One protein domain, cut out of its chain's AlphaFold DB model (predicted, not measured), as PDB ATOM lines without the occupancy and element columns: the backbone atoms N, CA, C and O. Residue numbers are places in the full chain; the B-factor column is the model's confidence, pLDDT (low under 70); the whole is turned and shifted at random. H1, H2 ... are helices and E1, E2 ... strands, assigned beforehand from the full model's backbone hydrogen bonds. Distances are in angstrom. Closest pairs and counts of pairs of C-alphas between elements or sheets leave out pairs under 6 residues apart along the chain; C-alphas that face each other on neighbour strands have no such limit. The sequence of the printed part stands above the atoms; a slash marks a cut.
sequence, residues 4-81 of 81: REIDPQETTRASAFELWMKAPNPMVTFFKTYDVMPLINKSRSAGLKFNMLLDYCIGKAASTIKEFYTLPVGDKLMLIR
ATOM      1  N   ARG A   4     127.095 146.920 131.475       95.25
ATOM      2  CA  ARG A   4     126.274 147.814 132.290       95.25
ATOM      3  C   ARG A   4     124.865 147.257 132.411       95.25
ATOM      4  O   ARG A   4     124.275 146.853 131.416       95.25
ATOM      5  N   GLU A   5     124.322 147.304 133.617       95.88
ATOM      6  CA  GLU A   5     122.901 147.068 133.859       95.88
ATOM      7  C   GLU A   5     122.068 148.221 133.279       95.88
ATOM      8  O   GLU A   5     122.392 149.403 133.466       95.88
ATOM      9  N   ILE A   6     121.023 147.870 132.537       95.50
ATOM     10  CA  ILE A   6     120.071 148.806 131.938       95.50
ATOM     11  C   ILE A   6     118.653 148.450 132.377       95.50
ATOM     12  O   ILE A   6     118.360 147.289 132.656       95.50
ATOM     13  N   ASP A   7     117.778 149.449 132.412       95.31
ATOM     14  CA  ASP A   7     116.362 149.232 132.691       95.31
ATOM     15  C   ASP A   7     115.681 148.610 131.455       95.31
ATOM     16  O   ASP A   7     115.729 149.213 130.377       95.31
ATOM     17  N   PRO A   8     115.048 147.423 131.564       93.31
ATOM     18  CA  PRO A   8     114.275 146.835 130.474       93.31
ATOM     19  C   PRO A   8     113.176 147.752 129.924       93.31
ATOM     20  O   PRO A   8     112.879 147.654 128.731       93.31
ATOM     21  N   GLN A   9     112.597 148.633 130.752       94.50
ATOM     22  CA  GLN A   9     111.526 149.565 130.367       94.50
ATOM     23  C   GLN A   9     111.999 150.644 129.387       94.50
ATOM     24  O   GLN A   9     111.224 151.124 128.566       94.50
ATOM     25  N   GLU A  10     113.295 150.948 129.387       93.31
ATOM     26  CA  GLU A  10     113.925 151.880 128.446       93.31
ATOM     27  C   GLU A  10     114.287 151.198 127.107       93.31
ATOM     28  O   GLU A  10     115.040 151.735 126.292       93.31
ATOM     29  N   THR A  11     113.788 149.977 126.866       90.19
ATOM     30  CA  THR A  11     114.092 149.177 125.672       90.19
ATOM     31  C   THR A  11     112.833 148.658 124.986       90.19
ATOM     32  O   THR A  11     111.778 148.483 125.588       90.19
ATOM     33  N   THR A  12     112.970 148.263 123.720       89.56
ATOM     34  CA  THR A  12     111.911 147.562 122.971       89.56
ATOM     35  C   THR A  12     111.626 146.145 123.490       89.56
ATOM     36  O   THR A  12     110.755 145.456 122.961       89.56
ATOM     37  N   ARG A  13     112.364 145.673 124.504       89.44
ATOM     38  CA  ARG A  13     112.284 144.314 125.052       89.44
ATOM     39  C   ARG A  13     111.521 144.234 126.376       89.44
ATOM     40  O   ARG A  13     111.421 143.128 126.891       89.44
ATOM     41  N   ALA A  14     110.965 145.331 126.899       92.62
ATOM     42  CA  ALA A  14     110.301 145.379 128.209       92.62
ATOM     43  C   ALA A  14     109.326 144.208 128.452       92.62
ATOM     44  O   ALA A  14     109.528 143.410 129.366       92.62
ATOM     45  N   SER A  15     108.334 144.026 127.572       91.50
ATOM     46  CA  SER A  15     107.347 142.943 127.707       91.50
ATOM     47  C   SER A  15     107.968 141.553 127.566       91.50
ATOM     48  O   SER A  15     107.575 140.621 128.257       91.50
ATOM     49  N   ALA A  16     108.956 141.395 126.681       90.50
ATOM     50  CA  ALA A  16     109.657 140.125 126.529       90.50
ATOM     51  C   ALA A  16     110.447 139.786 127.802       90.50
ATOM     52  O   ALA A  16     110.407 138.652 128.262       90.50
ATOM     53  N   PHE A  17     111.128 140.763 128.398       91.62
ATOM     54  CA  PHE A  17     111.865 140.575 129.641       91.62
ATOM     55  C   PHE A  17     110.931 140.129 130.774       91.62
ATOM     56  O   PHE A  17     111.190 139.117 131.418       91.62
ATOM     57  N   GLU A  18     109.799 140.812 130.953       91.06
ATOM     58  CA  GLU A  18     108.807 140.465 131.978       91.06
ATOM     59  C   GLU A  18     108.245 139.044 131.806       91.06
ATOM     60  O   GLU A  18     108.171 138.282 132.772       91.06
ATOM     61  N   LEU A  19     107.890 138.668 130.573       89.56
ATOM     62  CA  LEU A  19     107.312 137.357 130.274       89.56
ATOM     63  C   LEU A  19     108.330 136.221 130.415       89.56
ATOM     64  O   LEU A  19     108.004 135.155 130.938       89.56
ATOM     65  N   TRP A  20     109.554 136.426 129.928       89.69
ATOM     66  CA  TRP A  20     110.529 135.347 129.794       89.69
ATOM     67  C   TRP A  20     111.410 135.160 131.023       89.69
ATOM     68  O   TRP A  20     111.881 134.043 131.234       89.69
ATOM     69  N   MET A  21     111.609 136.177 131.870       88.50
ATOM     70  CA  MET A  21     112.535 136.036 133.000       88.50
ATOM     71  C   MET A  21     112.123 134.976 134.021       88.50
ATOM     72  O   MET A  21     112.972 134.364 134.665       88.50
ATOM     73  N   LYS A  22     110.819 134.727 134.149       83.81
ATOM     74  CA  LYS A  22     110.269 133.716 135.059       83.81
ATOM     75  C   LYS A  22     109.931 132.401 134.355       83.81
ATOM     76  O   LYS A  22     109.388 131.495 134.984       83.81
ATOM     77  N   ALA A  23     110.215 132.288 133.056       88.12
ATOM     78  CA  ALA A  23     109.935 131.072 132.314       88.12
ATOM     79  C   ALA A  23     110.976 129.985 132.654       88.12
ATOM     80  O   ALA A  23     112.167 130.281 132.740       88.12
ATOM     81  N   PRO A  24     110.567 128.712 132.794       85.31
ATOM     82  CA  PRO A  24     111.475 127.623 133.170       85.31
ATOM     83  C   PRO A  24     112.546 127.320 132.108       85.31
ATOM     84  O   PRO A  24     113.592 126.766 132.435       85.31
ATOM     85  N   ASN A  25     112.296 127.665 130.840       84.31
ATOM     86  CA  ASN A  25     113.261 127.550 129.745       84.31
ATOM     87  C   ASN A  25     112.962 128.602 128.652       84.31
ATOM     88  O   ASN A  25     112.217 128.312 127.714       84.31
ATOM     89  N   PRO A  26     113.490 129.835 128.759       85.62
ATOM     90  CA  PRO A  26     113.169 130.953 127.865       85.62
ATOM     91  C   PRO A  26     113.980 130.938 126.558       85.62
ATOM     92  O   PRO A  26     114.376 131.986 126.048       85.62
ATOM     93  N   MET A  27     114.288 129.758 126.020       88.75
ATOM     94  CA  MET A  27     115.117 129.616 124.823       88.75
ATOM     95  C   MET A  27     114.404 128.806 123.751       88.75
ATOM     96  O   MET A  27     113.752 127.799 124.018       88.75
ATOM     97  N   VAL A  28     114.584 129.243 122.509       90.06
ATOM     98  CA  VAL A  28     114.131 128.536 121.311       90.06
ATOM     99  C   VAL A  28     115.304 128.373 120.358       90.06
ATOM    100  O   VAL A  28     116.181 129.235 120.274       90.06
ATOM    101  N   THR A  29     115.324 127.265 119.623       94.12
ATOM    102  CA  THR A  29     116.359 126.982 118.627       94.12
ATOM    103  C   THR A  29     115.713 126.815 117.264       94.12
ATOM    104  O   THR A  29     114.802 126.007 117.094       94.12
ATOM    105  N   PHE A  30     116.199 127.577 116.287       95.81
ATOM    106  CA  PHE A  30     115.772 127.486 114.895       95.81
ATOM    107  C   PHE A  30     116.874 126.853 114.052       95.81
ATOM    108  O   PHE A  30     118.056 127.139 114.244       95.81
ATOM    109  N   PHE A  31     116.475 126.039 113.078       96.62
ATOM    110  CA  PHE A  31     117.383 125.418 112.120       96.62
ATOM    111  C   PHE A  31     117.092 125.944 110.717       96.62
ATOM    112  O   PHE A  31     115.939 126.033 110.293       96.62
ATOM    113  N   LYS A  32     118.151 126.290 109.986       95.88
ATOM    114  CA  LYS A  32     118.080 126.751 108.600       95.88
ATOM    115  C   LYS A  32     119.264 126.181 107.830       95.88
ATOM    116  O   LYS A  32     120.406 126.313 108.262       95.88
ATOM    117  N   THR A  33     118.987 125.590 106.674       97.62
ATOM    118  CA  THR A  33     120.025 125.181 105.724       97.62
ATOM    119  C   THR A  33     120.426 126.379 104.869       97.62
ATOM    120  O   THR A  33     119.560 127.040 104.290       97.62
ATOM    121  N   TYR A  34     121.726 126.649 104.787       96.06
ATOM    122  CA  TYR A  34     122.306 127.698 103.947       96.06
ATOM    123  C   TYR A  34     123.132 127.079 102.822       96.06
ATOM    124  O   TYR A  34     123.843 126.099 103.043       96.06
ATOM    125  N   ASP A  35     123.069 127.674 101.630       97.31
ATOM    126  CA  ASP A  35     124.024 127.365 100.568       97.31
ATOM    127  C   ASP A  35     125.379 128.006 100.897       97.31
ATOM    128  O   ASP A  35     125.500 129.224 101.041       97.31
ATOM    129  N   VAL A  36     126.399 127.162 101.030       97.56
ATOM    130  CA  VAL A  36     127.762 127.554 101.400       97.56
ATOM    131  C   VAL A  36     128.750 127.460 100.237       97.56
ATOM    132  O   VAL A  36     129.942 127.718 100.431       97.56
ATOM    133  N   MET A  37     128.297 127.145  99.015       98.31
ATOM    134  CA  MET A  37     129.179 127.081  97.843       98.31
ATOM    135  C   MET A  37     129.968 128.376  97.588       98.31
ATOM    136  O   MET A  37     131.159 128.272  97.269       98.31
ATOM    137  N   PRO A  38     129.418 129.592  97.802       97.62
ATOM    138  CA  PRO A  38     130.207 130.820  97.696       97.62
ATOM    139  C   PRO A  38     131.419 130.849  98.644       97.62
ATOM    140  O   PRO A  38     132.512 131.257  98.240       97.62
ATOM    141  N   LEU A  39     131.262 130.364  99.882       97.69
ATOM    142  CA  LEU A  39     132.349 130.297 100.865       97.69
ATOM    143  C   LEU A  39     133.377 129.224 100.493       97.69
ATOM    144  O   LEU A  39     134.573 129.458 100.650       97.69
ATOM    145  N   ILE A  40     132.940 128.078  99.963       98.12
ATOM    146  CA  ILE A  40     133.841 127.019  99.479       98.12
ATOM    147  C   ILE A  40     134.709 127.541  98.327       98.12
ATOM    148  O   ILE A  40     135.931 127.371  98.337       98.12
ATOM    149  N   ASN A  41     134.106 128.231  97.358       98.19
ATOM    150  CA  ASN A  41     134.831 128.822  96.233       98.19
ATOM    151  C   ASN A  41     135.817 129.902  96.701       98.19
ATOM    152  O   ASN A  41     136.959 129.958  96.230       98.19
ATOM    153  N   LYS A  42     135.416 130.735  97.670       98.12
ATOM    154  CA  LYS A  42     136.304 131.738  98.271       98.12
ATOM    155  C   LYS A  42     137.458 131.102  99.051       98.12
ATOM    156  O   LYS A  42     138.587 131.562  98.927       98.12
ATOM    157  N   SER A  43     137.190 130.037  99.803       98.38
ATOM    158  CA  SER A  43     138.198 129.267 100.541       98.38
ATOM    159  C   SER A  43     139.277 128.730  99.600       98.38
ATOM    160  O   SER A  43     140.459 128.966  99.830       98.38
ATOM    161  N   ARG A  44     138.871 128.099  98.489       97.94
ATOM    162  CA  ARG A  44     139.790 127.549  97.478       97.94
ATOM    163  C   ARG A  44     140.598 128.626  96.759       97.94
ATOM    164  O   ARG A  44     141.806 128.488  96.632       97.94
ATOM    165  N   SER A  45     139.942 129.693  96.302       98.19
ATOM    166  CA  SER A  45     140.611 130.754  95.532       98.19
ATOM    167  C   SER A  45     141.557 131.617  96.369       98.19
ATOM    168  O   SER A  45     142.558 132.090  95.843       98.19
ATOM    169  N   ALA A  46     141.261 131.826  97.656       97.00
ATOM    170  CA  ALA A  46     142.055 132.681  98.541       97.00
ATOM    171  C   ALA A  46     142.961 131.908  99.522       97.00
ATOM    172  O   ALA A  46     143.662 132.538 100.307       97.00
ATOM    173  N   GLY A  47     142.918 130.569  99.533       97.75
ATOM    174  CA  GLY A  47     143.680 129.737 100.475       97.75
ATOM    175  C   GLY A  47     143.252 129.880 101.944       97.75
ATOM    176  O   GLY A  47     144.012 129.536 102.847       97.75
ATOM    177  N   LEU A  48     142.051 130.405 102.207       97.75
ATOM    178  CA  LEU A  48     141.533 130.635 103.560       97.75
ATOM    179  C   LEU A  48     140.744 129.427 104.063       97.75
ATOM    180  O   LEU A  48     140.046 128.770 103.292       97.75
ATOM    181  N   LYS A  49     140.788 129.156 105.371       98.31
ATOM    182  CA  LYS A  49     140.004 128.067 105.972       98.31
ATOM    183  C   LYS A  49     138.504 128.376 105.907       98.31
ATOM    184  O   LYS A  49     138.076 129.476 106.246       98.31
ATOM    185  N   PHE A  50     137.704 127.385 105.512       97.81
ATOM    186  CA  PHE A  50     136.248 127.518 105.392       97.81
ATOM    187  C   PHE A  50     135.574 127.984 106.694       97.81
ATOM    188  O   PHE A  50     134.773 128.914 106.660       97.81
ATOM    189  N   ASN A  51     135.925 127.384 107.836       97.62
ATOM    190  CA  ASN A  51     135.344 127.734 109.136       97.62
ATOM    191  C   ASN A  51     135.619 129.194 109.528       97.62
ATOM    192  O   ASN A  51     134.715 129.871 109.987       97.62
ATOM    193  N   MET A  52     136.816 129.713 109.246       97.88
ATOM    194  CA  MET A  52     137.144 131.123 109.476       97.88
ATOM    195  C   MET A  52     136.268 132.061 108.633       97.88
ATOM    196  O   MET A  52     135.819 133.096 109.121       97.88
ATOM    197  N   LEU A  53     136.022 131.718 107.362       98.19
ATOM    198  CA  LEU A  53     135.127 132.499 106.501       98.19
ATOM    199  C   LEU A  53     133.686 132.463 107.021       98.19
ATOM    200  O   LEU A  53     133.010 133.489 107.009       98.19
ATOM    201  N   LEU A  54     133.236 131.299 107.493       97.75
ATOM    202  CA  LEU A  54     131.913 131.134 108.086       97.75
ATOM    203  C   LEU A  54     131.771 131.957 109.375       97.75
ATOM    204  O   LEU A  54     130.826 132.736 109.480       97.75
ATOM    205  N   ASP A  55     132.733 131.866 110.294       97.81
ATOM    206  CA  ASP A  55     132.763 132.641 111.540       97.81
ATOM    207  C   ASP A  55     132.781 134.148 111.263       97.81
ATOM    208  O   ASP A  55     132.061 134.911 111.905       97.81
ATOM    209  N   TYR A  56     133.543 134.587 110.255       97.25
ATOM    210  CA  TYR A  56     133.539 135.981 109.817       97.25
ATOM    211  C   TYR A  56     132.154 136.423 109.326       97.25
ATOM    212  O   TYR A  56     131.685 137.496 109.701       97.25
ATOM    213  N   CYS A  57     131.481 135.611 108.505       96.88
ATOM    214  CA  CYS A  57     130.127 135.906 108.036       96.88
ATOM    215  C   CYS A  57     129.121 135.977 109.193       96.88
ATOM    216  O   CYS A  57     128.320 136.912 109.229       96.88
ATOM    217  N   ILE A  58     129.191 135.039 110.145       96.88
ATOM    218  CA  ILE A  58     128.348 135.031 111.348       96.88
ATOM    219  C   ILE A  58     128.601 136.297 112.167       96.88
ATOM    220  O   ILE A  58     127.659 137.028 112.455       96.88
ATOM    221  N   GLY A  59     129.863 136.600 112.484       97.06
ATOM    222  CA  GLY A  59     130.235 137.777 113.267       97.06
ATOM    223  C   GLY A  59     129.812 139.083 112.598       97.06
ATOM    224  O   GLY A  59     129.214 139.934 113.247       97.06
ATOM    225  N   LYS A  60     130.040 139.214 111.285       97.31
ATOM    226  CA  LYS A  60     129.638 140.391 110.501       97.31
ATOM    227  C   LYS A  60     128.121 140.591 110.474       97.31
ATOM    228  O   LYS A  60     127.661 141.731 110.505       97.31
ATOM    229  N   ALA A  61     127.347 139.510 110.384       96.31
ATOM    230  CA  ALA A  61     125.889 139.581 110.423       96.31
ATOM    231  C   ALA A  61     125.377 139.876 111.839       96.31
ATOM    232  O   ALA A  61     124.502 140.717 112.006       96.31
ATOM    233  N   ALA A  62     125.943 139.228 112.858       96.12
ATOM    234  CA  ALA A  62     125.551 139.396 114.252       96.12
ATOM    235  C   ALA A  62     125.880 140.796 114.788       96.12
ATOM    236  O   ALA A  62     125.089 141.363 115.536       96.12
ATOM    237  N   SER A  63     127.006 141.388 114.374       95.44
ATOM    238  CA  SER A  63     127.479 142.665 114.915       95.44
ATOM    239  C   SER A  63     126.571 143.860 114.617       95.44
ATOM    240  O   SER A  63     126.711 144.913 115.232       95.44
ATOM    241  N   THR A  64     125.661 143.736 113.649       94.69
ATOM    242  CA  THR A  64     124.701 144.798 113.309       94.69
ATOM    243  C   THR A  64     123.399 144.698 114.107       94.69
ATOM    244  O   THR A  64     122.600 145.635 114.087       94.69
ATOM    245  N   ILE A  65     123.186 143.593 114.831       94.12
ATOM    246  CA  ILE A  65     121.964 143.309 115.581       94.12
ATOM    247  C   ILE A  65     122.144 143.779 117.023       94.12
ATOM    248  O   ILE A  65     122.865 143.167 117.810       94.12
ATOM    249  N   LYS A  66     121.473 144.873 117.386       90.81
ATOM    250  CA  LYS A  66     121.603 145.506 118.710       90.81
ATOM    251  C   LYS A  66     121.194 144.562 119.842       90.81
ATOM    252  O   LYS A  66     121.784 144.585 120.915       90.81
ATOM    253  N   GLU A  67     120.212 143.709 119.590       90.00
ATOM    254  CA  GLU A  67     119.653 142.765 120.552       90.00
ATOM    255  C   GLU A  67     120.642 141.661 120.947       90.00
ATOM    256  O   GLU A  67     120.505 141.091 122.026       90.00
ATOM    257  N   PHE A  68     121.656 141.372 120.122       92.69
ATOM    258  CA  PHE A  68     122.716 140.414 120.465       92.69
ATOM    259  C   PHE A  68     123.734 140.969 121.466       92.69
ATOM    260  O   PHE A  68     124.579 140.228 121.961       92.69
ATOM    261  N   TYR A  69     123.619 142.251 121.812       93.19
ATOM    262  CA  TYR A  69     124.432 142.904 122.831       93.19
ATOM    263  C   TYR A  69     123.711 143.046 124.174       93.19
ATOM    264  O   TYR A  69     124.269 143.617 125.106       93.19
ATOM    265  N   THR A  70     122.485 142.535 124.300       92.31
ATOM    266  CA  THR A  70     121.738 142.518 125.562       92.31
ATOM    267  C   THR A  70     121.553 141.095 126.063       92.31
ATOM    268  O   THR A  70     121.107 140.238 125.303       92.31
ATOM    269  N   LEU A  71     121.853 140.846 127.337       91.19
ATOM    270  CA  LEU A  71     121.765 139.523 127.948       91.19
ATOM    271  C   LEU A  71     121.048 139.605 129.306       91.19
ATOM    272  O   LEU A  71     121.500 140.361 130.171       91.19
ATOM    273  N   PRO A  72     119.963 138.842 129.528       90.06
ATOM    274  CA  PRO A  72     119.416 138.662 130.865       90.06
ATOM    275  C   PRO A  72     120.358 137.815 131.736       90.06
ATOM    276  O   PRO A  72     120.779 136.733 131.325       90.06
ATOM    277  N   VAL A  73     120.685 138.293 132.938       89.38
ATOM    278  CA  VAL A  73     121.515 137.580 133.924       89.38
ATOM    279  C   VAL A  73     120.871 137.712 135.302       89.38
ATOM    280  O   VAL A  73     120.842 138.802 135.873       89.38
ATOM    281  N   GLY A  74     120.346 136.608 135.842       86.50
ATOM    282  CA  GLY A  74     119.440 136.684 136.995       86.50
ATOM    283  C   GLY A  74     118.233 137.559 136.643       86.50
ATOM    284  O   GLY A  74     117.720 137.452 135.538       86.50
ATOM    285  N   ASP A  75     117.847 138.485 137.519       87.88
ATOM    286  CA  ASP A  75     116.730 139.416 137.279       87.88
ATOM    287  C   ASP A  75     117.153 140.742 136.617       87.88
ATOM    288  O   ASP A  75     116.461 141.754 136.725       87.88
ATOM    289  N   LYS A  76     118.311 140.769 135.946       92.25
ATOM    290  CA  LYS A  76     118.911 141.993 135.393       92.25
ATOM    291  C   LYS A  76     119.081 141.911 133.888       92.25
ATOM    292  O   LYS A  76     119.467 140.868 133.362       92.25
ATOM    293  N   LEU A  77     118.878 143.032 133.197       93.69
ATOM    294  CA  LEU A  77     119.220 143.167 131.784       93.69
ATOM    295  C   LEU A  77     120.587 143.841 131.642       93.69
ATOM    296  O   LEU A  77     120.771 145.003 132.006       93.69
ATOM    297  N   MET A  78     121.554 143.108 131.098       94.94
ATOM    298  CA  MET A  78     122.918 143.592 130.904       94.94
ATOM    299  C   MET A  78     123.119 144.016 129.452       94.94
ATOM    300  O   MET A  78     122.846 143.241 128.540       94.94
ATOM    301  N   LEU A  79     123.641 145.220 129.230       94.31
ATOM    302  CA  LEU A  79     124.118 145.692 127.934       94.31
ATOM    303  C   LEU A  79     125.638 145.525 127.856       94.31
ATOM    304  O   LEU A  79     126.367 146.016 128.721       94.31
ATOM    305  N   ILE A  80     126.104 144.877 126.793       91.88
ATOM    306  CA  ILE A  80     127.513 144.660 126.473       91.88
ATOM    307  C   ILE A  80     127.913 145.664 125.387       91.88
ATOM    308  O   ILE A  80     127.290 145.717 124.328       91.88
ATOM    309  N   ARG A  81     128.942 146.471 125.647       83.50
ATOM    310  CA  ARG A  81     129.525 147.421 124.685       83.50
ATOM    311  C   ARG A  81     130.995 147.128 124.420       83.50
ATOM    312  O   ARG A  81     131.720 146.744 125.370       83.50
TER     313      ARG A  81
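AT A GLANCE: This is residues 4 to 81 of the 81 residues of the protein "Chloramphenicol O-acetyltransferase type A" of Ruminococcus sp. YE71 (UniProt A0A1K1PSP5). What shape does the printed part make? It is a long open frame: at one end a small sheet of E1, E3 and E2 with H1 and H4 grazing it, at the other end H2, from which H3 folds back toward H4. Residues 21 to 36, with no named element, make one long side, H3 and its link to H4 make the other, and the middle between them is empty. What is it made of? The printed part has 78 residues, with four named helices and three named strands in the order E1 H1 H2 H3 H4 E2 E3; the sheet, in order E1 E3 E2, is antiparallel and the class is mixed, helices and strands. How compact is it? It is only just extended, close to loose, with a radius of gyration of the C-alphas of 17.6 A and spans of 49 by 26 by 19 A.

HOW THE PARTS SIT: How is the sheet paired? E1, residues 4 to 6, is an edge strand and the antiparallel neighbour of the inner strand E3, residues 76 to 80, with N 4 and O 79 3.0 A apart, within hydrogen-bond range. E3 forms a hairpin with the other edge strand, E2, residues 70 to 73, where N 71 and O 78 are 2.9 A apart. Which helices are on the sheet? H1, residues 14 to 20, is only just on it, with 5 pairs of C-alphas within 10 A, and only grazes it. H4, residues 66 to 69, also only grazes it; its closest C-alphas to E3 are those of Tyr 69 and Ile 80, 5.1 A apart. How do the other two helices stand? H2, residues 37 to 46, touches residues 50 to 54 of H3, residues 50 to 62, at a steep tilt of 61 degrees, opposite ways, the closest C-alphas being those of Ser 43 and Phe 50, 5.5 A apart. Neither is on the sheet, and H1 and H2 are apart. Are the helix backbones complete? Every O i to N i+4 pair is within hydrogen-bond range in H1, H2 and H3, and H4 is too short for such a pair.

IN THESE COORDINATES: Where do the anchors lie? E1 begins at C-alpha 4, (126.274, 147.814, 132.290), H2 begins at C-alpha 37, (129.179, 127.081, 97.843), and E3 ends at C-alpha 80, (127.513, 144.660, 126.473). How long are the longer elements? H3 measures 18.3 A from first to last C-alpha, H2 14.1 A and E3 12.7 A.

THE WHOLE: How large is it? The two C-alphas farthest apart, those of Lys 22 and Ser 45, are 49.9 A apart. Which link is long? The link from H1 to H2, with 16 residues, is long, and its residues 27 to 35 stand free. Is anything cut or uncertain? The printed part has no cut, and no printed residue has a pLDDT under 70.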